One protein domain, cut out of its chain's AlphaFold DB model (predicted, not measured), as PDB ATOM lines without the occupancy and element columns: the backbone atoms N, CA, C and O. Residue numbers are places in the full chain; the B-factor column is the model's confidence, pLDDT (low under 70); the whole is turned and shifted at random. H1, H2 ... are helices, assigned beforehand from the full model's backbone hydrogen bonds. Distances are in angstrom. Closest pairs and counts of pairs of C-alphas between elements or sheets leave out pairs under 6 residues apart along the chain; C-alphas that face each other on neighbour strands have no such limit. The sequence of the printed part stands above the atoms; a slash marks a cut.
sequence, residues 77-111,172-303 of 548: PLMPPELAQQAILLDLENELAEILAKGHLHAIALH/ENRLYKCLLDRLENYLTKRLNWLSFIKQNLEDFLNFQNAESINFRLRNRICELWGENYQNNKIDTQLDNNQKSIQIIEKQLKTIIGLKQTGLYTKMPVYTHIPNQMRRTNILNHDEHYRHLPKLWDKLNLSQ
ATOM      1  N   PRO A  77     187.937 216.931 187.752       91.00
ATOM      2  CA  PRO A  77     189.311 216.450 187.895       91.00
ATOM      3  C   PRO A  77     189.777 215.537 186.745       91.00
ATOM      4  O   PRO A  77     190.851 214.938 186.835       91.00
ATOM      5  N   LEU A  78     188.965 215.369 185.698       91.88
ATOM      6  CA  LEU A  78     189.276 214.513 184.550       91.88
ATOM      7  C   LEU A  78     189.987 215.293 183.437       91.88
ATOM      8  O   LEU A  78     190.062 216.521 183.471       91.88
ATOM      9  N   MET A  79     190.485 214.571 182.426       90.25
ATOM     10  CA  MET A  79     191.202 215.153 181.286       90.25
ATOM     11  C   MET A  79     190.490 216.391 180.690       90.25
ATOM     12  O   MET A  79     189.335 216.282 180.257       90.25
ATOM     13  N   PRO A  80     191.179 217.547 180.614       88.50
ATOM     14  CA  PRO A  80     190.600 218.799 180.139       88.50
ATOM     15  C   PRO A  80     190.367 218.787 178.613       88.50
ATOM     16  O   PRO A  80     191.200 218.262 177.861       88.50
ATOM     17  N   PRO A  81     189.261 219.374 178.117       83.81
ATOM     18  CA  PRO A  81     188.904 219.398 176.693       83.81
ATOM     19  C   PRO A  81     189.872 220.237 175.851       83.81
ATOM     20  O   PRO A  81     189.986 220.019 174.642       83.81
ATOM     21  N   GLU A  82     190.573 221.195 176.459       86.44
ATOM     22  CA  GLU A  82     191.539 222.079 175.807       86.44
ATOM     23  C   GLU A  82     192.673 221.274 175.160       86.44
ATOM     24  O   GLU A  82     193.148 221.638 174.085       86.44
ATOM     25  N   LEU A  83     193.049 220.127 175.739       86.19
ATOM     26  CA  LEU A  83     194.033 219.222 175.139       86.19
ATOM     27  C   LEU A  83     193.515 218.590 173.844       86.19
ATOM     28  O   LEU A  83     194.238 218.525 172.851       86.19
ATOM     29  N   ALA A  84     192.246 218.176 173.813       84.06
ATOM     30  CA  ALA A  84     191.625 217.646 172.603       84.06
ATOM     31  C   ALA A  84     191.456 218.728 171.522       84.06
ATOM     32  O   ALA A  84     191.575 218.440 170.332       84.06
ATOM     33  N   GLN A  85     191.242 219.990 171.906       84.06
ATOM     34  CA  GLN A  85     191.187 221.116 170.962       84.06
ATOM     35  C   GLN A  85     192.545 221.398 170.298       84.06
ATOM     36  O   GLN A  85     192.581 221.848 169.153       84.06
ATOM     37  N   GLN A  86     193.657 221.083 170.968       83.81
ATOM     38  CA  GLN A  86     195.016 221.194 170.421       83.81
ATOM     39  C   GLN A  86     195.389 220.034 169.472       83.81
ATOM     40  O   GLN A  86     196.483 220.024 168.894       83.81
ATOM     41  N   ALA A  87     194.498 219.052 169.276       83.56
ATOM     42  CA  ALA A  87     194.694 217.909 168.377       83.56
ATOM     43  C   ALA A  87     194.391 218.218 166.904       83.56
ATOM     44  O   ALA A  87     193.742 217.450 166.195       83.56
ATOM     45  N   ILE A  88     194.885 219.367 166.452       86.94
ATOM     46  CA  ILE A  88     194.797 219.857 165.078       86.94
ATOM     47  C   ILE A  88     196.223 220.016 164.540       86.94
ATOM     48  O   ILE A  88     197.183 220.125 165.312       86.94
ATOM     49  N   LEU A  89     196.364 220.012 163.214       88.56
ATOM     50  CA  LEU A  89     197.646 220.250 162.570       88.56
ATOM     51  C   LEU A  89     198.224 221.621 162.919       88.56
ATOM     52  O   LEU A  89     197.556 222.647 162.766       88.56
ATOM     53  N   LEU A  90     199.489 221.627 163.324       90.56
ATOM     54  CA  LEU A  90     200.251 222.839 163.618       90.56
ATOM     55  C   LEU A  90     200.803 223.479 162.336       90.56
ATOM     56  O   LEU A  90     200.957 222.835 161.298       90.56
ATOM     57  N   ASP A  91     201.178 224.756 162.412       90.31
ATOM     58  CA  ASP A  91     201.698 225.523 161.269       90.31
ATOM     59  C   ASP A  91     202.938 224.905 160.613       90.31
ATOM     60  O   ASP A  91     203.168 225.085 159.413       90.31
ATOM     61  N   LEU A  92     203.772 224.218 161.396       91.62
ATOM     62  CA  LEU A  92     204.922 223.471 160.892       91.62
ATOM     63  C   LEU A  92     204.475 222.258 160.071       91.62
ATOM     64  O   LEU A  92     205.013 222.015 158.996       91.62
ATOM     65  N   GLU A  93     203.495 221.509 160.570       93.38
ATOM     66  CA  GLU A  93     202.993 220.283 159.949       93.38
ATOM     67  C   GLU A  93     202.254 220.603 158.645       93.38
ATOM     68  O   GLU A  93     202.450 219.914 157.643       93.38
ATOM     69  N   ASN A  94     201.473 221.687 158.624       94.00
ATOM     70  CA  ASN A  94     200.827 222.189 157.410       94.00
ATOM     71  C   ASN A  94     201.865 222.601 156.353       94.00
ATOM     72  O   ASN A  94     201.793 222.158 155.206       94.00
ATOM     73  N   GLU A  95     202.884 223.380 156.733       93.25
ATOM     74  CA  GLU A  95     203.936 223.789 155.792       93.25
ATOM     75  C   GLU A  95     204.772 222.594 155.304       93.25
ATOM     76  O   GLU A  95     205.104 222.500 154.119       93.25
ATOM     77  N   LEU A  96     205.067 221.634 156.185       95.50
ATOM     78  CA  LEU A  96     205.757 220.403 155.814       95.50
ATOM     79  C   LEU A  96     204.933 219.577 154.818       95.50
ATOM     80  O   LEU A  96     205.500 219.056 153.855       95.50
ATOM     81  N   ALA A  97     203.609 219.490 155.003       94.50
ATOM     82  CA  ALA A  97     202.714 218.804 154.072       94.50
ATOM     83  C   ALA A  97     202.816 219.401 152.663       94.50
ATOM     84  O   ALA A  97     202.972 218.662 151.689       94.50
ATOM     85  N   GLU A  98     202.782 220.731 152.555       94.94
ATOM     86  CA  GLU A  98     202.899 221.430 151.275       94.94
ATOM     87  C   GLU A  98     204.264 221.214 150.611       94.94
ATOM     88  O   GLU A  98     204.340 220.953 149.407       94.94
ATOM     89  N   ILE A  99     205.351 221.315 151.382       94.44
ATOM     90  CA  ILE A  99     206.721 221.159 150.873       94.44
ATOM     91  C   ILE A  99     206.958 219.729 150.376       94.44
ATOM     92  O   ILE A  99     207.568 219.534 149.319       94.44
ATOM     93  N   LEU A 100     206.467 218.731 151.114       94.44
ATOM     94  CA  LEU A 100     206.550 217.326 150.723       94.44
ATOM     95  C   LEU A 100     205.706 217.033 149.484       94.44
ATOM     96  O   LEU A 100     206.192 216.352 148.581       94.44
ATOM     97  N   ALA A 101     204.488 217.580 149.403       93.88
ATOM     98  CA  ALA A 101     203.610 217.414 148.244       93.88
ATOM     99  C   ALA A 101     204.232 217.978 146.957       93.88
ATOM    100  O   ALA A 101     204.096 217.376 145.895       93.88
ATOM    101  N   LYS A 102     204.964 219.094 147.055       94.62
ATOM    102  CA  LYS A 102     205.717 219.692 145.937       94.62
ATOM    103  C   LYS A 102     207.046 218.985 145.636       94.62
ATOM    104  O   LYS A 102     207.714 219.332 144.668       94.62
ATOM    105  N   GLY A 103     207.458 218.013 146.450       93.31
ATOM    106  CA  GLY A 103     208.650 217.203 146.199       93.31
ATOM    107  C   GLY A 103     209.989 217.907 146.447       93.31
ATOM    108  O   GLY A 103     211.021 217.357 146.071       93.31
ATOM    109  N   HIS A 104     210.025 219.075 147.107       94.31
ATOM    110  CA  HIS A 104     211.280 219.828 147.276       94.31
ATOM    111  C   HIS A 104     212.347 219.040 148.055       94.31
ATOM    112  O   HIS A 104     213.510 219.041 147.661       94.31
ATOM    113  N   LEU A 105     211.967 218.322 149.120       94.38
ATOM    114  CA  LEU A 105     212.922 217.504 149.884       94.38
ATOM    115  C   LEU A 105     213.424 216.293 149.077       94.38
ATOM    116  O   LEU A 105     214.602 215.956 149.142       94.38
ATOM    117  N   HIS A 106     212.564 215.691 148.249       94.56
ATOM    118  CA  HIS A 106     212.952 214.596 147.353       94.56
ATOM    119  C   HIS A 106     213.958 215.066 146.295       94.56
ATOM    120  O   HIS A 106     214.937 214.371 146.028       94.56
ATOM    121  N   ALA A 107     213.758 216.265 145.737       94.06
ATOM    122  CA  ALA A 107     214.684 216.860 144.780       94.06
ATOM    123  C   ALA A 107     216.079 217.073 145.390       94.06
ATOM    124  O   ALA A 107     217.070 216.710 144.763       94.06
ATOM    125  N   ILE A 108     216.162 217.560 146.635       93.19
ATOM    126  CA  ILE A 108     217.440 217.710 147.356       93.19
ATOM    127  C   ILE A 108     218.101 216.348 147.604       93.19
ATOM    128  O   ILE A 108     219.312 216.208 147.436       93.19
ATOM    129  N   ALA A 109     217.326 215.327 147.980       92.69
ATOM    130  CA  ALA A 109     217.863 213.991 148.231       92.69
ATOM    131  C   ALA A 109     218.448 213.338 146.967       92.69
ATOM    132  O   ALA A 109     219.484 212.674 147.048       92.69
ATOM    133  N   LEU A 110     217.790 213.511 145.817       91.88
ATOM    134  CA  LEU A 110     218.190 212.913 144.539       91.88
ATOM    135  C   LEU A 110     219.276 213.723 143.820       91.88
ATOM    136  O   LEU A 110     220.210 213.146 143.260       91.88
ATOM    137  N   HIS A 111     219.167 215.050 143.857       90.25
ATOM    138  CA  HIS A 111     220.035 215.991 143.154       90.25
ATOM    139  C   HIS A 111     220.579 217.055 144.121       90.25
ATOM    140  O   HIS A 111     220.220 218.232 144.021       90.25
ATOM    141  N   GLU A 172     224.696 223.410 153.554       90.50
ATOM    142  CA  GLU A 172     223.287 223.233 153.222       90.50
ATOM    143  C   GLU A 172     222.857 221.765 153.229       90.50
ATOM    144  O   GLU A 172     221.756 221.441 153.669       90.50
ATOM    145  N   ASN A 173     223.740 220.867 152.796       91.19
ATOM    146  CA  ASN A 173     223.498 219.427 152.825       91.19
ATOM    147  C   ASN A 173     223.549 218.899 154.256       91.19
ATOM    148  O   ASN A 173     222.708 218.090 154.654       91.19
ATOM    149  N   ARG A 174     224.485 219.415 155.065       89.25
ATOM    150  CA  ARG A 174     224.499 219.143 156.507       89.25
ATOM    151  C   ARG A 174     223.187 219.614 157.130       89.25
ATOM    152  O   ARG A 174     222.591 218.873 157.907       89.25
ATOM    153  N   LEU A 175     222.714 220.808 156.762       90.06
ATOM    154  CA  LEU A 175     221.471 221.370 157.289       90.06
ATOM    155  C   LEU A 175     220.273 220.509 156.925       90.06
ATOM    156  O   LEU A 175     219.477 220.195 157.803       90.06
ATOM    157  N   TYR A 176     220.174 220.092 155.665       92.25
ATOM    158  CA  TYR A 176     219.153 219.158 155.210       92.25
ATOM    159  C   TYR A 176     219.137 217.886 156.066       92.25
ATOM    160  O   TYR A 176     218.091 217.506 156.588       92.25
ATOM    161  N   LYS A 177     220.304 217.269 156.285       90.88
ATOM    162  CA  LYS A 177     220.436 216.073 157.124       90.88
ATOM    163  C   LYS A 177     219.967 216.312 158.566       90.88
ATOM    164  O   LYS A 177     219.104 215.584 159.047       90.88
ATOM    165  N   CYS A 178     220.479 217.352 159.227       88.62
ATOM    166  CA  CYS A 178     220.080 217.695 160.595       88.62
ATOM    167  C   CYS A 178     218.587 218.032 160.703       88.62
ATOM    168  O   CYS A 178     217.953 217.713 161.707       88.62
ATOM    169  N   LEU A 179     218.023 218.681 159.682       91.25
ATOM    170  CA  LEU A 179     216.603 218.997 159.615       91.25
ATOM    171  C   LEU A 179     215.765 217.715 159.573       91.25
ATOM    172  O   LEU A 179     214.804 217.619 160.328       91.25
ATOM    173  N   LEU A 180     216.136 216.723 158.751       93.06
ATOM    174  CA  LEU A 180     215.426 215.438 158.705       93.06
ATOM    175  C   LEU A 180     215.441 214.723 160.060       93.06
ATOM    176  O   LEU A 180     214.401 214.235 160.491       93.06
ATOM    177  N   ASP A 181     216.585 214.703 160.749       89.56
ATOM    178  CA  ASP A 181     216.695 214.080 162.075       89.56
ATOM    179  C   ASP A 181     215.794 214.778 163.109       89.56
ATOM    180  O   ASP A 181     215.110 214.127 163.902       89.56
ATOM    181  N   ARG A 182     215.739 216.115 163.082       88.69
ATOM    182  CA  ARG A 182     214.850 216.891 163.962       88.69
ATOM    183  C   ARG A 182     213.376 216.702 163.619       88.69
ATOM    184  O   ARG A 182     212.569 216.597 164.540       88.69
ATOM    185  N   LEU A 183     213.035 216.659 162.332       92.38
ATOM    186  CA  LEU A 183     211.672 216.419 161.857       92.38
ATOM    187  C   LEU A 183     211.179 215.037 162.277       92.38
ATOM    188  O   LEU A 183     210.073 214.936 162.790       92.38
ATOM    189  N   GLU A 184     211.986 213.989 162.113       92.25
ATOM    190  CA  GLU A 184     211.621 212.639 162.555       92.25
ATOM    191  C   GLU A 184     211.318 212.606 164.056       92.25
ATOM    192  O   GLU A 184     210.255 212.129 164.459       92.25
ATOM    193  N   ASN A 185     212.210 213.167 164.878       87.62
ATOM    194  CA  ASN A 185     212.018 213.223 166.327       87.62
ATOM    195  C   ASN A 185     210.752 214.003 166.708       87.62
ATOM    196  O   ASN A 185     209.967 213.541 167.535       87.62
ATOM    197  N   TYR A 186     210.537 215.170 166.093       90.25
ATOM    198  CA  TYR A 186     209.351 215.992 166.321       90.25
ATOM    199  C   TYR A 186     208.061 215.260 165.924       90.25
ATOM    200  O   TYR A 186     207.156 215.133 166.746       90.25
ATOM    201  N   LEU A 187     207.995 214.729 164.699       92.62
ATOM    202  CA  LEU A 187     206.815 214.033 164.176       92.62
ATOM    203  C   LEU A 187     206.502 212.777 164.993       92.62
ATOM    204  O   LEU A 187     205.335 212.501 165.246       92.62
ATOM    205  N   THR A 188     207.521 212.049 165.458       90.62
ATOM    206  CA  THR A 188     207.337 210.879 166.330       90.62
ATOM    207  C   THR A 188     206.720 211.276 167.671       90.62
ATOM    208  O   THR A 188     205.728 210.681 168.089       90.62
ATOM    209  N   LYS A 189     207.251 212.317 168.331       87.38
ATOM    210  CA  LYS A 189     206.674 212.839 169.584       87.38
ATOM    211  C   LYS A 189     205.239 213.318 169.380       87.38
ATOM    212  O   LYS A 189     204.354 212.988 170.165       87.38
ATOM    213  N   ARG A 190     204.998 214.062 168.301       90.69
ATOM    214  CA  ARG A 190     203.676 214.592 167.967       90.69
ATOM    215  C   ARG A 190     202.663 213.488 167.664       90.69
ATOM    216  O   ARG A 190     201.524 213.583 168.113       90.69
ATOM    217  N   LEU A 191     203.069 212.437 166.952       92.75
ATOM    218  CA  LEU A 191     202.230 211.273 166.670       92.75
ATOM    219  C   LEU A 191     201.854 210.542 167.958       92.75
ATOM    220  O   LEU A 191     200.674 210.268 168.169       92.75
ATOM    221  N   ASN A 192     202.824 210.291 168.841       90.75
ATOM    222  CA  ASN A 192     202.555 209.676 170.140       90.75
ATOM    223  C   ASN A 192     201.566 210.524 170.957       90.75
ATOM    224  O   ASN A 192     200.590 209.991 171.479       90.75
ATOM    225  N   TRP A 193     201.758 211.845 170.995       90.75
ATOM    226  CA  TRP A 193     200.845 212.774 171.665       90.75
ATOM    227  C   TRP A 193     199.417 212.703 171.093       90.75
ATOM    228  O   TRP A 193     198.460 212.531 171.845       90.75
ATOM    229  N   LEU A 194     199.255 212.752 169.764       92.62
ATOM    230  CA  LEU A 194     197.934 212.641 169.128       92.62
ATOM    231  C   LEU A 194     197.280 211.289 169.414       92.62
ATOM    232  O   LEU A 194     196.086 211.243 169.718       92.62
ATOM    233  N   SER A 195     198.063 210.208 169.357       92.19
ATOM    234  CA  SER A 195     197.592 208.854 169.653       92.19
ATOM    235  C   SER A 195     197.120 208.709 171.101       92.19
ATOM    236  O   SER A 195     196.084 208.098 171.334       92.19
ATOM    237  N   PHE A 196     197.808 209.348 172.054       90.56
ATOM    238  CA  PHE A 196     197.415 209.378 173.460       90.56
ATOM    239  C   PHE A 196     196.074 210.093 173.653       90.56
ATOM    240  O   PHE A 196     195.175 209.562 174.301       90.56
ATOM    241  N   ILE A 197     195.903 211.274 173.047       90.50
ATOM    242  CA  ILE A 197     194.631 212.011 173.102       90.50
ATOM    243  C   ILE A 197     193.500 211.201 172.466       90.50
ATOM    244  O   ILE A 197     192.422 211.104 173.048       90.50
ATOM    245  N   LYS A 198     193.747 210.592 171.300       91.56
ATOM    246  CA  LYS A 198     192.774 209.726 170.630       91.56
ATOM    247  C   LYS A 198     192.357 208.567 171.540       91.56
ATOM    248  O   LYS A 198     191.164 208.365 171.728       91.56
ATOM    249  N   GLN A 199     193.325 207.860 172.126       90.81
ATOM    250  CA  GLN A 199     193.057 206.730 173.011       90.81
ATOM    251  C   GLN A 199     192.234 207.150 174.232       90.81
ATOM    252  O   GLN A 199     191.249 206.496 174.536       90.81
ATOM    253  N   ASN A 200     192.564 208.267 174.888       88.94
ATOM    254  CA  ASN A 200     191.787 208.738 176.042       88.94
ATOM    255  C   ASN A 200     190.329 209.069 175.681       88.94
ATOM    256  O   ASN A 200     189.422 208.801 176.467       88.94
ATOM    257  N   LEU A 201     190.097 209.662 174.505       87.81
ATOM    258  CA  LEU A 201     188.742 209.944 174.023       87.81
ATOM    259  C   LEU A 201     187.985 208.647 173.690       87.81
ATOM    260  O   LEU A 201     186.810 208.525 174.027       87.81
ATOM    261  N   GLU A 202     188.650 207.668 173.069       89.81
ATOM    262  CA  GLU A 202     188.074 206.348 172.779       89.81
ATOM    263  C   GLU A 202     187.766 205.558 174.060       89.81
ATOM    264  O   GLU A 202     186.672 205.008 174.183       89.81
ATOM    265  N   ASP A 203     188.675 205.544 175.038       87.94
ATOM    266  CA  ASP A 203     188.487 204.906 176.347       87.94
ATOM    267  C   ASP A 203     187.255 205.478 177.059       87.94
ATOM    268  O   ASP A 203     186.452 204.730 177.623       87.94
ATOM    269  N   PHE A 204     187.047 206.795 176.966       84.81
ATOM    270  CA  PHE A 204     185.851 207.433 177.499       84.81
ATOM    271  C   PHE A 204     184.572 207.008 176.761       84.81
ATOM    272  O   PHE A 204     183.586 206.642 177.404       84.81
ATOM    273  N   LEU A 205     184.559 207.031 175.423       86.38
ATOM    274  CA  LEU A 205     183.384 206.606 174.649       86.38
ATOM    275  C   LEU A 205     183.032 205.138 174.920       86.38
ATOM    276  O   LEU A 205     181.857 204.784 175.050       86.38
ATOM    277  N   ASN A 206     184.045 204.286 175.054       88.25
ATOM    278  CA  ASN A 206     183.869 202.890 175.434       88.25
ATOM    279  C   ASN A 206     183.266 202.769 176.839       88.25
ATOM    280  O   ASN A 206     182.340 201.982 177.039       88.25
ATOM    281  N   PHE A 207     183.732 203.574 177.799       86.62
ATOM    282  CA  PHE A 207     183.178 203.628 179.153       86.62
ATOM    283  C   PHE A 207     181.714 204.095 179.167       86.62
ATOM    284  O   PHE A 207     180.877 203.494 179.844       86.62
ATOM    285  N   GLN A 208     181.375 205.124 178.387       84.00
ATOM    286  CA  GLN A 208     180.008 205.637 178.273       84.00
ATOM    287  C   GLN A 208     179.036 204.572 177.742       84.00
ATOM    288  O   GLN A 208     177.903 204.474 178.215       84.00
ATOM    289  N   ASN A 209     179.490 203.751 176.793       83.56
ATOM    290  CA  ASN A 209     178.689 202.695 176.171       83.56
ATOM    291  C   ASN A 209     178.746 201.353 176.920       83.56
ATOM    292  O   ASN A 209     178.073 200.401 176.526       83.56
ATOM    293  N   ALA A 210     179.529 201.243 177.996       86.25
ATOM    294  CA  ALA A 210     179.685 199.991 178.725       86.25
ATOM    295  C   ALA A 210     178.395 199.614 179.474       86.25
ATOM    296  O   ALA A 210     177.958 200.310 180.396       86.25
ATOM    297  N   GLU A 211     177.796 198.481 179.105       78.06
ATOM    298  CA  GLU A 211     176.586 197.937 179.744       78.06
ATOM    299  C   GLU A 211     176.881 197.180 181.048       78.06
ATOM    300  O   GLU A 211     176.012 197.057 181.907       78.06
ATOM    301  N   SER A 212     178.115 196.699 181.226       80.00
ATOM    302  CA  SER A 212     178.535 195.910 182.392       80.00
ATOM    303  C   SER A 212     178.815 196.741 183.648       80.00
ATOM    304  O   SER A 212     179.045 196.180 184.716       80.00
ATOM    305  N   ILE A 213     178.847 198.071 183.534       80.62
ATOM    306  CA  ILE A 213     179.149 198.986 184.638       80.62
ATOM    307  C   ILE A 213     177.840 199.442 185.281       80.62
ATOM    308  O   ILE A 213     176.856 199.719 184.597       80.62
ATOM    309  N   ASN A 214     177.831 199.564 186.611       82.38
ATOM    310  CA  ASN A 214     176.676 200.087 187.333       82.38
ATOM    311  C   ASN A 214     176.275 201.471 186.787       82.38
ATOM    312  O   ASN A 214     177.085 202.399 186.767       82.38
ATOM    313  N   PHE A 215     175.008 201.616 186.388       80.12
ATOM    314  CA  PHE A 215     174.512 202.828 185.733       80.12
ATOM    315  C   PHE A 215     174.708 204.100 186.573       80.12
ATOM    316  O   PHE A 215     174.945 205.162 186.005       80.12
ATOM    317  N   ARG A 216     174.653 204.012 187.912       81.75
ATOM    318  CA  ARG A 216     174.854 205.172 188.799       81.75
ATOM    319  C   ARG A 216     176.293 205.664 188.749       81.75
ATOM    320  O   ARG A 216     176.530 206.862 188.641       81.75
ATOM    321  N   LEU A 217     177.244 204.731 188.802       83.62
ATOM    322  CA  LEU A 217     178.669 205.034 188.706       83.62
ATOM    323  C   LEU A 217     179.004 205.618 187.334       83.62
ATOM    324  O   LEU A 217     179.665 206.650 187.246       83.62
ATOM    325  N   ARG A 218     178.482 204.990 186.275       84.50
ATOM    326  CA  ARG A 218     178.649 205.454 184.899       84.50
ATOM    327  C   ARG A 218     178.120 206.876 184.718       84.50
ATOM    328  O   ARG A 218     178.862 207.725 184.247       84.50
ATOM    329  N   ASN A 219     176.886 207.150 185.145       84.44
ATOM    330  CA  ASN A 219     176.288 208.479 185.022       84.44
ATOM    331  C   ASN A 219     177.097 209.538 185.774       84.44
ATOM    332  O   ASN A 219     177.379 210.579 185.199       84.44
ATOM    333  N   ARG A 220     177.554 209.252 187.000       85.31
ATOM    334  CA  ARG A 220     178.367 210.197 187.778       85.31
ATOM    335  C   ARG A 220     179.704 210.522 187.106       85.31
ATOM    336  O   ARG A 220     180.081 211.685 187.029       85.31
ATOM    337  N   ILE A 221     180.419 209.515 186.602       87.12
ATOM    338  CA  ILE A 221     181.681 209.735 185.873       87.12
ATOM    339  C   ILE A 221     181.417 210.499 184.567       87.12
ATOM    340  O   ILE A 221     182.158 211.421 184.229       87.12
ATOM    341  N   CYS A 222     180.334 210.177 183.854       84.50
ATOM    342  CA  CYS A 222     179.927 210.918 182.662       84.50
ATOM    343  C   CYS A 222     179.505 212.362 182.969       84.50
ATOM    344  O   CYS A 222     179.750 213.224 182.136       84.50
ATOM    345  N   GLU A 223     178.908 212.649 184.126       86.50
ATOM    346  CA  GLU A 223     178.604 214.013 184.581       86.50
ATOM    347  C   GLU A 223     179.894 214.789 184.846       86.50
ATOM    348  O   GLU A 223     180.089 215.850 184.258       86.50
ATOM    349  N   LEU A 224     180.816 214.219 185.628       85.75
ATOM    350  CA  LEU A 224     182.131 214.809 185.906       85.75
ATOM    351  C   LEU A 224     182.889 215.133 184.621       85.75
ATOM    352  O   LEU A 224     183.497 216.191 184.487       85.75
ATOM    353  N   TRP A 225     182.858 214.227 183.653       81.88
ATOM    354  CA  TRP A 225     183.475 214.464 182.358       81.88
ATOM    355  C   TRP A 225     182.676 215.453 181.501       81.88
ATOM    356  O   TRP A 225     183.247 216.322 180.847       81.88
ATOM    357  N   GLY A 226     181.348 215.364 181.527       75.62
ATOM    358  CA  GLY A 226     180.436 216.237 180.797       75.62
ATOM    359  C   GLY A 226     180.554 217.701 181.208       75.62
ATOM    360  O   GLY A 226     180.425 218.565 180.347       75.62
ATOM    361  N   GLU A 227     180.886 217.993 182.471       76.12
ATOM    362  CA  GLU A 227     181.242 219.340 182.946       76.12
ATOM    363  C   GLU A 227     182.377 219.972 182.127       76.12
ATOM    364  O   GLU A 227     182.365 221.173 181.867       76.12
ATOM    365  N   ASN A 228     183.326 219.156 181.673       71.75
ATOM    366  CA  ASN A 228     184.435 219.579 180.829       71.75
ATOM    367  C   ASN A 228     184.031 219.654 179.342       71.75
ATOM    368  O   ASN A 228     184.482 220.536 178.619       71.75
ATOM    369  N   TYR A 229     183.145 218.778 178.864       69.69
ATOM    370  CA  TYR A 229     182.815 218.637 177.436       69.69
ATOM    371  C   TYR A 229     181.423 219.164 177.049       69.69
ATOM    372  O   TYR A 229     180.869 218.710 176.050       69.69
ATOM    373  N   GLN A 230     180.873 220.152 177.776       57.81
ATOM    374  CA  GLN A 230     179.485 220.665 177.668       57.81
ATOM    375  C   GLN A 230     178.981 221.049 176.251       57.81
ATOM    376  O   GLN A 230     177.801 221.338 176.076       57.81
ATOM    377  N   ASN A 231     179.822 221.004 175.213       54.34
ATOM    378  CA  ASN A 231     179.452 221.185 173.812       54.34
ATOM    379  C   ASN A 231     179.818 219.940 172.979       54.34
ATOM    380  O   ASN A 231     180.970 219.815 172.568       54.34
ATOM    381  N   ASN A 232     178.836 219.072 172.691       55.41
ATOM    382  CA  ASN A 232     178.884 217.859 171.847       55.41
ATOM    383  C   ASN A 232     179.721 217.989 170.553       55.41
ATOM    384  O   ASN A 232     179.191 218.149 169.452       55.41
ATOM    385  N   LYS A 233     181.044 217.911 170.679       71.25
ATOM    386  CA  LYS A 233     182.019 217.974 169.583       71.25
ATOM    387  C   LYS A 233     183.032 216.834 169.643       71.25
ATOM    388  O   LYS A 233     183.986 216.860 168.875       71.25
ATOM    389  N   ILE A 234     182.831 215.842 170.509       76.19
ATOM    390  CA  ILE A 234     183.777 214.736 170.714       76.19
ATOM    391  C   ILE A 234     184.029 213.993 169.403       76.19
ATOM    392  O   ILE A 234     185.182 213.864 169.003       76.19
ATOM    393  N   ASP A 235     182.971 213.638 168.670       81.19
ATOM    394  CA  ASP A 235     183.097 212.992 167.356       81.19
ATOM    395  C   ASP A 235     183.893 213.863 166.374       81.19
ATOM    396  O   ASP A 235     184.804 213.393 165.702       81.19
ATOM    397  N   THR A 236     183.638 215.178 166.360       84.44
ATOM    398  CA  THR A 236     184.389 216.106 165.497       84.44
ATOM    399  C   THR A 236     185.859 216.244 165.912       84.44
ATOM    400  O   THR A 236     186.730 216.400 165.056       84.44
ATOM    401  N   GLN A 237     186.158 216.183 167.214       84.38
ATOM    402  CA  GLN A 237     187.522 216.220 167.745       84.38
ATOM    403  C   GLN A 237     188.266 214.924 167.422       84.38
ATOM    404  O   GLN A 237     189.424 214.984 167.010       84.38
ATOM    405  N   LEU A 238     187.599 213.776 167.539       86.44
ATOM    406  CA  LEU A 238     188.123 212.477 167.129       86.44
ATOM    407  C   LEU A 238     188.417 212.447 165.632       86.44
ATOM    408  O   LEU A 238     189.532 212.100 165.251       86.44
ATOM    409  N   ASP A 239     187.482 212.890 164.791       88.50
ATOM    410  CA  ASP A 239     187.675 212.961 163.339       88.50
ATOM    411  C   ASP A 239     188.859 213.863 162.960       88.50
ATOM    412  O   ASP A 239     189.681 213.511 162.108       88.50
ATOM    413  N   ASN A 240     188.975 215.037 163.588       88.81
ATOM    414  CA  ASN A 240     190.080 215.967 163.342       88.81
ATOM    415  C   ASN A 240     191.426 215.411 163.826       88.81
ATOM    416  O   ASN A 240     192.430 215.532 163.117       88.81
ATOM    417  N   ASN A 241     191.448 214.761 164.992       91.19
ATOM    418  CA  ASN A 241     192.636 214.093 165.512       91.19
ATOM    419  C   ASN A 241     193.058 212.949 164.571       91.19
ATOM    420  O   ASN A 241     194.207 212.910 164.134       91.19
ATOM    421  N   GLN A 242     192.123 212.093 164.146       93.38
ATOM    422  CA  GLN A 242     192.394 211.000 163.208       93.38
ATOM    423  C   GLN A 242     192.959 211.501 161.872       93.38
ATOM    424  O   GLN A 242     193.939 210.942 161.375       93.38
ATOM    425  N   LYS A 243     192.399 212.577 161.303       93.38
ATOM    426  CA  LYS A 243     192.953 213.219 160.094       93.38
ATOM    427  C   LYS A 243     194.379 213.723 160.327       93.38
ATOM    428  O   LYS A 243     195.244 213.518 159.475       93.38
ATOM    429  N   SER A 244     194.633 214.346 161.477       94.12
ATOM    430  CA  SER A 244     195.963 214.843 161.843       94.12
ATOM    431  C   SER A 244     196.972 213.696 161.979       94.12
ATOM    432  O   SER A 244     198.055 213.772 161.400       94.12
ATOM    433  N   ILE A 245     196.592 212.588 162.632       95.69
ATOM    434  CA  ILE A 245     197.411 211.367 162.734       95.69
ATOM    435  C   ILE A 245     197.775 210.845 161.343       95.69
ATOM    436  O   ILE A 245     198.952 210.633 161.064       95.69
ATOM    437  N   GLN A 246     196.798 210.686 160.444       95.88
ATOM    438  CA  GLN A 246     197.044 210.168 159.089       95.88
ATOM    439  C   GLN A 246     198.033 211.038 158.302       95.88
ATOM    440  O   GLN A 246     198.900 210.524 157.586       95.88
ATOM    441  N   ILE A 247     197.914 212.362 158.426       95.62
ATOM    442  CA  ILE A 247     198.802 213.310 157.750       95.62
ATOM    443  C   ILE A 247     200.219 213.209 158.324       95.62
ATOM    444  O   ILE A 247     201.168 213.061 157.550       95.62
ATOM    445  N   ILE A 248     200.372 213.204 159.648       95.75
ATOM    446  CA  ILE A 248     201.682 213.100 160.307       95.75
ATOM    447  C   ILE A 248     202.338 211.743 160.048       95.75
ATOM    448  O   ILE A 248     203.528 211.697 159.749       95.75
ATOM    449  N   GLU A 249     201.589 210.640 160.064       96.81
ATOM    450  CA  GLU A 249     202.099 209.315 159.691       96.81
ATOM    451  C   GLU A 249     202.661 209.301 158.269       96.81
ATOM    452  O   GLU A 249     203.730 208.737 158.017       96.81
ATOM    453  N   LYS A 250     201.950 209.924 157.321       96.56
ATOM    454  CA  LYS A 250     202.414 210.041 155.937       96.56
ATOM    455  C   LYS A 250     203.700 210.861 155.865       96.56
ATOM    456  O   LYS A 250     204.644 210.438 155.199       96.56
ATOM    457  N   GLN A 251     203.758 211.995 156.563       96.12
ATOM    458  CA  GLN A 251     204.961 212.828 156.636       96.12
ATOM    459  C   GLN A 251     206.134 212.047 157.233       96.12
ATOM    460  O   GLN A 251     207.190 211.962 156.609       96.12
ATOM    461  N   LEU A 252     205.938 211.389 158.375       96.44
ATOM    462  CA  LEU A 252     206.963 210.591 159.043       96.44
ATOM    463  C   LEU A 252     207.496 209.481 158.129       96.44
ATOM    464  O   LEU A 252     208.708 209.355 157.966       96.44
ATOM    465  N   LYS A 253     206.612 208.743 157.441       96.44
ATOM    466  CA  LYS A 253     207.007 207.726 156.447       96.44
ATOM    467  C   LYS A 253     207.873 208.320 155.334       96.44
ATOM    468  O   LYS A 253     208.886 207.724 154.974       96.44
ATOM    469  N   THR A 254     207.512 209.493 154.806       95.75
ATOM    470  CA  THR A 254     208.326 210.158 153.774       95.75
ATOM    471  C   THR A 254     209.688 210.606 154.302       95.75
ATOM    472  O   THR A 254     210.690 210.386 153.628       95.75
ATOM    473  N   ILE A 255     209.759 211.157 155.519       95.38
ATOM    474  CA  ILE A 255     211.022 211.571 156.148       95.38
ATOM    475  C   ILE A 255     211.936 210.362 156.379       95.38
ATOM    476  O   ILE A 255     213.107 210.403 155.998       95.38
ATOM    477  N   ILE A 256     211.403 209.258 156.909       93.88
ATOM    478  CA  ILE A 256     212.152 208.005 157.085       93.88
ATOM    479  C   ILE A 256     212.659 207.483 155.729       93.88
ATOM    480  O   ILE A 256     213.825 207.102 155.614       93.88
ATOM    481  N   GLY A 257     211.835 207.527 154.678       94.50
ATOM    482  CA  GLY A 257     212.245 207.134 153.324       94.50
ATOM    483  C   GLY A 257     213.377 207.999 152.747       94.50
ATOM    484  O   GLY A 257     214.315 207.476 152.140       94.50
ATOM    485  N   LEU A 258     213.343 209.314 152.990       93.75
ATOM    486  CA  LEU A 258     214.407 210.245 152.590       93.75
ATOM    487  C   LEU A 258     215.722 209.994 153.338       93.75
ATOM    488  O   LEU A 258     216.789 210.247 152.786       93.75
ATOM    489  N   LYS A 259     215.670 209.476 154.571       92.12
ATOM    490  CA  LYS A 259     216.868 209.081 155.329       92.12
ATOM    491  C   LYS A 259     217.498 207.783 154.817       92.12
ATOM    492  O   LYS A 259     218.705 207.592 154.938       92.12
ATOM    493  N   GLN A 260     216.705 206.893 154.227       89.69
ATOM    494  CA  GLN A 260     217.181 205.610 153.699       89.69
ATOM    495  C   GLN A 260     217.826 205.722 152.308       89.69
ATOM    496  O   GLN A 260     218.441 204.765 151.839       89.69
ATOM    497  N   THR A 261     217.692 206.865 151.630       87.19
ATOM    498  CA  THR A 261     218.086 207.034 150.225       87.19
ATOM    499  C   THR A 261     218.802 208.370 149.972       87.19
ATOM    500  O   THR A 261     218.807 209.272 150.804       87.19
ATOM    501  N   GLY A 262     219.436 208.507 148.802       87.38
ATOM    502  CA  GLY A 262     219.932 209.797 148.307       87.38
ATOM    503  C   GLY A 262     221.098 210.404 149.098       87.38
ATOM    504  O   GLY A 262     222.040 209.714 149.480       87.38
ATOM    505  N   LEU A 263     221.054 211.724 149.291       89.06
ATOM    506  CA  LEU A 263     222.083 212.511 149.981       89.06
ATOM    507  C   LEU A 263     222.381 211.997 151.400       89.06
ATOM    508  O   LEU A 263     223.543 211.983 151.800       89.06
ATOM    509  N   TYR A 264     221.370 211.553 152.154       89.50
ATOM    510  CA  TYR A 264     221.536 211.212 153.573       89.50
ATOM    511  C   TYR A 264     222.534 210.065 153.790       89.50
ATOM    512  O   TYR A 264     223.370 210.137 154.692       89.50
ATOM    513  N   THR A 265     222.497 209.039 152.932       88.81
ATOM    514  CA  THR A 265     223.374 207.858 153.028       88.81
ATOM    515  C   THR A 265     224.819 208.147 152.621       88.81
ATOM    516  O   THR A 265     225.723 207.414 153.015       88.81
ATOM    517  N   LYS A 266     225.051 209.223 151.860       86.75
ATOM    518  CA  LYS A 266     226.382 209.647 151.404       86.75
ATOM    519  C   LYS A 266     227.122 210.530 152.414       86.75
ATOM    520  O   LYS A 266     228.297 210.816 152.214       86.75
ATOM    521  N   MET A 267     226.447 210.989 153.470       85.50
ATOM    522  CA  MET A 267     227.001 211.922 154.454       85.50
ATOM    523  C   MET A 267     227.462 211.214 155.736       85.50
ATOM    524  O   MET A 267     226.811 210.260 156.175       85.50
ATOM    525  N   PRO A 268     228.520 211.707 156.409       81.12
ATOM    526  CA  PRO A 268     229.012 211.110 157.647       81.12
ATOM    527  C   PRO A 268     227.944 211.147 158.741       81.12
ATOM    528  O   PRO A 268     227.138 212.074 158.802       81.12
ATOM    529  N   VAL A 269     227.938 210.139 159.619       72.81
ATOM    530  CA  VAL A 269     226.922 209.953 160.677       72.81
ATOM    531  C   VAL A 269     226.798 211.187 161.579       72.81
ATOM    532  O   VAL A 269     225.683 211.579 161.908       72.81
ATOM    533  N   TYR A 270     227.916 211.846 161.891       69.25
ATOM    534  CA  TYR A 270     227.956 213.031 162.745       69.25
ATOM    535  C   TYR A 270     228.142 214.311 161.927       69.25
ATOM    536  O   TYR A 270     229.249 214.654 161.518       69.25
ATOM    537  N   THR A 271     227.055 215.054 161.738       65.19
ATOM    538  CA  THR A 271     227.070 216.414 161.187       65.19
ATOM    539  C   THR A 271     226.550 217.373 162.244       65.19
ATOM    540  O   THR A 271     225.361 217.381 162.544       65.19
ATOM    541  N   HIS A 272     227.442 218.164 162.845       68.75
ATOM    542  CA  HIS A 272     227.051 219.182 163.817       68.75
ATOM    543  C   HIS A 272     226.799 220.518 163.115       68.75
ATOM    544  O   HIS A 272     227.647 221.001 162.361       68.75
ATOM    545  N   ILE A 273     225.640 221.118 163.385       70.88
ATOM    546  CA  ILE A 273     225.291 222.472 162.952       70.88
ATOM    547  C   ILE A 273     224.800 223.237 164.176       70.88
ATOM    548  O   ILE A 273     223.946 222.715 164.897       70.88
ATOM    549  N   PRO A 274     225.320 224.452 164.422       67.69
ATOM    550  CA  PRO A 274     224.831 225.284 165.512       67.69
ATOM    551  C   PRO A 274     223.338 225.589 165.330       67.69
ATOM    552  O   PRO A 274     222.869 225.752 164.206       67.69
ATOM    553  N   ASN A 275     222.593 225.720 166.434       68.00
ATOM    554  CA  ASN A 275     221.153 226.027 166.397       68.00
ATOM    555  C   ASN A 275     220.837 227.297 165.585       68.00
ATOM    556  O   ASN A 275     219.809 227.361 164.910       68.00
ATOM    557  N   GLN A 276     221.747 228.276 165.604       74.06
ATOM    558  CA  GLN A 276     221.668 229.465 164.762       74.06
ATOM    559  C   GLN A 276     222.102 229.153 163.327       74.06
ATOM    560  O   GLN A 276     223.269 228.871 163.039       74.06
ATOM    561  N   MET A 277     221.136 229.244 162.417       79.00
ATOM    562  CA  MET A 277     221.330 228.985 160.999       79.00
ATOM    563  C   MET A 277     221.940 230.193 160.274       79.00
ATOM    564  O   MET A 277     221.509 231.331 160.452       79.00
ATOM    565  N   ARG A 278     222.912 229.945 159.388       81.38
ATOM    566  CA  ARG A 278     223.478 230.963 158.490       81.38
ATOM    567  C   ARG A 278     222.669 231.020 157.197       81.38
ATOM    568  O   ARG A 278     222.478 230.002 156.538       81.38
ATOM    569  N   ARG A 279     222.223 232.214 156.803       84.88
ATOM    570  CA  ARG A 279     221.522 232.435 155.529       84.88
ATOM    571  C   ARG A 279     222.540 232.565 154.395       84.88
ATOM    572  O   ARG A 279     223.137 233.621 154.219       84.88
ATOM    573  N   THR A 280     222.768 231.482 153.655       87.12
ATOM    574  CA  THR A 280     223.660 231.469 152.485       87.12
ATOM    575  C   THR A 280     222.901 231.781 151.193       87.12
ATOM    576  O   THR A 280     221.669 231.753 151.151       87.12
ATOM    577  N   ASN A 281     223.629 232.047 150.105       87.12
ATOM    578  CA  ASN A 281     223.019 232.314 148.798       87.12
ATOM    579  C   ASN A 281     222.183 231.135 148.285       87.12
ATOM    580  O   ASN A 281     221.110 231.369 147.727       87.12
ATOM    581  N   ILE A 282     222.640 229.899 148.515       86.94
ATOM    582  CA  ILE A 282     221.921 228.672 148.142       86.94
ATOM    583  C   ILE A 282     220.603 228.597 148.919       86.94
ATOM    584  O   ILE A 282     219.543 228.423 148.327       86.94
ATOM    585  N   LEU A 283     220.639 228.840 150.229       89.31
ATOM    586  CA  LEU A 283     219.455 228.811 151.092       89.31
ATOM    587  C   LEU A 283     218.464 229.953 150.845       89.31
ATOM    588  O   LEU A 283     217.342 229.887 151.336       89.31
ATOM    589  N   ASN A 284     218.853 231.004 150.129       89.31
ATOM    590  CA  ASN A 284     217.965 232.126 149.831       89.31
ATOM    591  C   ASN A 284     217.345 232.032 148.431       89.31
ATOM    592  O   ASN A 284     216.188 232.413 148.259       89.31
ATOM    593  N   HIS A 285     218.090 231.532 147.440       88.81
ATOM    594  CA  HIS A 285     217.702 231.646 146.028       88.81
ATOM    595  C   HIS A 285     217.440 230.312 145.332       88.81
ATOM    596  O   HIS A 285     216.745 230.302 144.316       88.81
ATOM    597  N   ASP A 286     217.977 229.198 145.832       92.31
ATOM    598  CA  ASP A 286     217.747 227.901 145.200       92.31
ATOM    599  C   ASP A 286     216.280 227.474 145.353       92.31
ATOM    600  O   ASP A 286     215.662 227.650 146.408       92.31
ATOM    601  N   GLU A 287     215.723 226.908 144.282       91.19
ATOM    602  CA  GLU A 287     214.317 226.515 144.190       91.19
ATOM    603  C   GLU A 287     213.888 225.568 145.317       91.19
ATOM    604  O   GLU A 287     212.786 225.709 145.858       91.19
ATOM    605  N   HIS A 288     214.758 224.632 145.704       93.62
ATOM    606  CA  HIS A 288     214.449 223.617 146.705       93.62
ATOM    607  C   HIS A 288     215.020 223.984 148.079       93.62
ATOM    608  O   HIS A 288     214.303 223.895 149.080       93.62
ATOM    609  N   TYR A 289     216.270 224.457 148.157       93.00
ATOM    610  CA  TYR A 289     216.920 224.718 149.452       93.00
ATOM    611  C   TYR A 289     216.324 225.907 150.215       93.00
ATOM    612  O   TYR A 289     216.411 225.936 151.445       93.00
ATOM    613  N   ARG A 290     215.638 226.841 149.541       93.25
ATOM    614  CA  ARG A 290     214.953 227.976 150.195       93.25
ATOM    615  C   ARG A 290     213.863 227.592 151.197       93.25
ATOM    616  O   ARG A 290     213.422 228.428 151.987       93.25
ATOM    617  N   HIS A 291     213.407 226.343 151.152       93.38
ATOM    618  CA  HIS A 291     212.370 225.820 152.038       93.38
ATOM    619  C   HIS A 291     212.931 225.280 153.364       93.38
ATOM    620  O   HIS A 291     212.218 225.286 154.366       93.38
ATOM    621  N   LEU A 292     214.211 224.887 153.412       92.25
ATOM    622  CA  LEU A 292     214.847 224.369 154.632       92.25
ATOM    623  C   LEU A 292     214.882 225.386 155.783       92.25
ATOM    624  O   LEU A 292     214.508 225.006 156.892       92.25
ATOM    625  N   PRO A 293     215.262 226.665 155.563       91.12
ATOM    626  CA  PRO A 293     215.272 227.637 156.645       91.12
ATOM    627  C   PRO A 293     213.904 227.840 157.296       91.12
ATOM    628  O   PRO A 293     213.821 228.012 158.502       91.12
ATOM    629  N   LYS A 294     212.824 227.809 156.503       90.31
ATOM    630  CA  LYS A 294     211.464 228.023 157.016       90.31
ATOM    631  C   LYS A 294     211.061 226.921 157.992       90.31
ATOM    632  O   LYS A 294     210.590 227.208 159.089       90.31
ATOM    633  N   LEU A 295     211.315 225.669 157.606       91.31
ATOM    634  CA  LEU A 295     211.085 224.507 158.462       91.31
ATOM    635  C   LEU A 295     211.991 224.527 159.698       91.31
ATOM    636  O   LEU A 295     211.526 224.223 160.792       91.31
ATOM    637  N   TRP A 296     213.262 224.912 159.541       89.38
ATOM    638  CA  TRP A 296     214.218 225.008 160.647       89.38
ATOM    639  C   TRP A 296     213.797 226.045 161.690       89.38
ATOM    640  O   TRP A 296     213.798 225.749 162.882       89.38
ATOM    641  N   ASP A 297     213.393 227.236 161.252       87.69
ATOM    642  CA  ASP A 297     212.970 228.313 162.149       87.69
ATOM    643  C   ASP A 297     211.695 227.918 162.910       87.69
ATOM    644  O   ASP A 297     211.647 228.051 164.133       87.69
ATOM    645  N   LYS A 298     210.702 227.332 162.224       87.31
ATOM    646  CA  LYS A 298     209.482 226.813 162.869       87.31
ATOM    647  C   LYS A 298     209.757 225.664 163.841       87.31
ATOM    648  O   LYS A 298     209.158 225.621 164.911       87.31
ATOM    649  N   LEU A 299     210.679 224.760 163.509       84.31
ATOM    650  CA  LEU A 299     211.113 223.704 164.426       84.31
ATOM    651  C   LEU A 299     211.809 224.272 165.656       84.31
ATOM    652  O   LEU A 299     211.533 223.814 166.757       84.31
ATOM    653  N   ASN A 300     212.680 225.268 165.499       76.31
ATOM    654  CA  ASN A 300     213.362 225.876 166.638       76.31
ATOM    655  C   ASN A 300     212.386 226.609 167.554       76.31
ATOM    656  O   ASN A 300     212.524 226.487 168.761       76.31
ATOM    657  N   LEU A 301     211.369 227.285 167.014       63.91
ATOM    658  CA  LEU A 301     210.290 227.860 167.826       63.91
ATOM    659  C   LEU A 301     209.519 226.790 168.620       63.91
ATOM    660  O   LEU A 301     208.989 227.088 169.679       63.91
ATOM    661  N   SER A 302     209.480 225.545 168.131       59.00
ATOM    662  CA  SER A 302     208.886 224.405 168.847       59.00
ATOM    663  C   SER A 302     209.860 223.627 169.752       59.00
ATOM    664  O   SER A 302     209.415 222.776 170.514       59.00
ATOM    665  N   GLN A 303     211.176 223.863 169.633       57.47
ATOM    666  CA  GLN A 303     212.255 223.126 170.321       57.47
ATOM    667  C   GLN A 303     213.109 223.999 171.265       57.47
ATOM    668  O   GLN A 303     213.964 223.460 171.964       57.47
TER     669      GLN A 303
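AT A GLANCE: This is residues 77 to 111 and 172 to 303 of the 548 residues of an uncharacterized protein of Conchiformibius steedae (UniProt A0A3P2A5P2). Look first for a loose rod built on two long helices, H4 and H6, which run side by side in opposite ways. At one end of the rod H5 folds back toward the end of H4, and residues 211 to 217 there stick out; toward the other end H2, H3 and H9 pack round the pair, with short H7 and H8 close by and the link between those two arching over from one to the other. The printed part has 167 residues with nine named helices, H1 to H9 in that order along the chain, and no named strand, and the class is all helix. The whole is loose, with a radius of gyration of the C-alphas of 20.8 A and spans of 67 by 28 by 26 A.

HOW THE PARTS SIT: Begin with H4, residues 172 to 208, the longest helix, and set beside it H6, residues 234 to 260. They touch at a shallow tilt of 29 degrees, opposite ways, and their closest C-alphas, those of Leu 187 and Leu 252, are 6.2 A apart. H6 is one of two hubs, touching four helices; the other is H9, residues 289 to 303. H9 touches residues 172 to 183 of H4 alone, at a steep tilt of 49 degrees, the same way, closest at the C-alphas of Leu 179 and Trp 296, 6.5 A. H6 and H9 are apart, but look at H2, residues 91 to 101, which touches both. It touches H9 at a shallow tilt of 29 degrees, opposite ways, with the C-alphas of Leu 92 and Lys 298 closest at 6.0 A. It touches residues 247 to 254 of H6 alone, at a steep tilt of 53 degrees, with the C-alphas of Ala 97 and Gln 251 closest at 6.9 A. H3, residues 104 to 110, touches H7, residues 263 to 266, with the C-alphas of Ala 109 and Leu 263 closest at 4.8 A. H8, residues 281 to 285, and H9 touch only at the corner, with the C-alphas of Leu 283 and Arg 290 closest at 4.7 A. H1, residues 81 to 85, only just touches H6, with 3 pairs of C-alphas within 8 A, closest at Ala 84 and Gln 237, 6.5 A. H5, residues 215 to 226, forms a helical hairpin with H4; they only just touch, with 3 pairs of C-alphas within 8 A, closest at Gln 208 and Arg 218, 6.8 A. In H1, H2, H3, H4, H5, H6 and H8 every O i to N i+4 pair is within hydrogen-bond range, in H9 9 of 11 are, and H7 is too short for such a pair.

IN THESE COORDINATES: Find C-alpha 172 at (223.287, 223.233, 153.222); from there H4 runs 53.0 A to C-alpha 208 at (180.008, 205.637, 178.273). H6 covers 38.6 A from Ile 234 to Gln 260. H2 and H5 are each 15.5 A long. H9 measures 21.4 A and ends at C-alpha 303, at (212.255, 223.126, 170.321). H1, H3, H7 and H8 are shorter.

THE WHOLE: The two C-alphas farthest apart, those of Asn 214 and Asn 281, are 68.3 A apart. Residues 112 to 171 are cut out, and C-alphas 111 and 172 lie 12.8 A apart across the cut. The link from H7 to H8, residues 267 to 280, is long. The mean pLDDT of the printed part is 86.8; residues 229 to 232, 270 to 272, 274 to 275 and 301 to 303 are under 70.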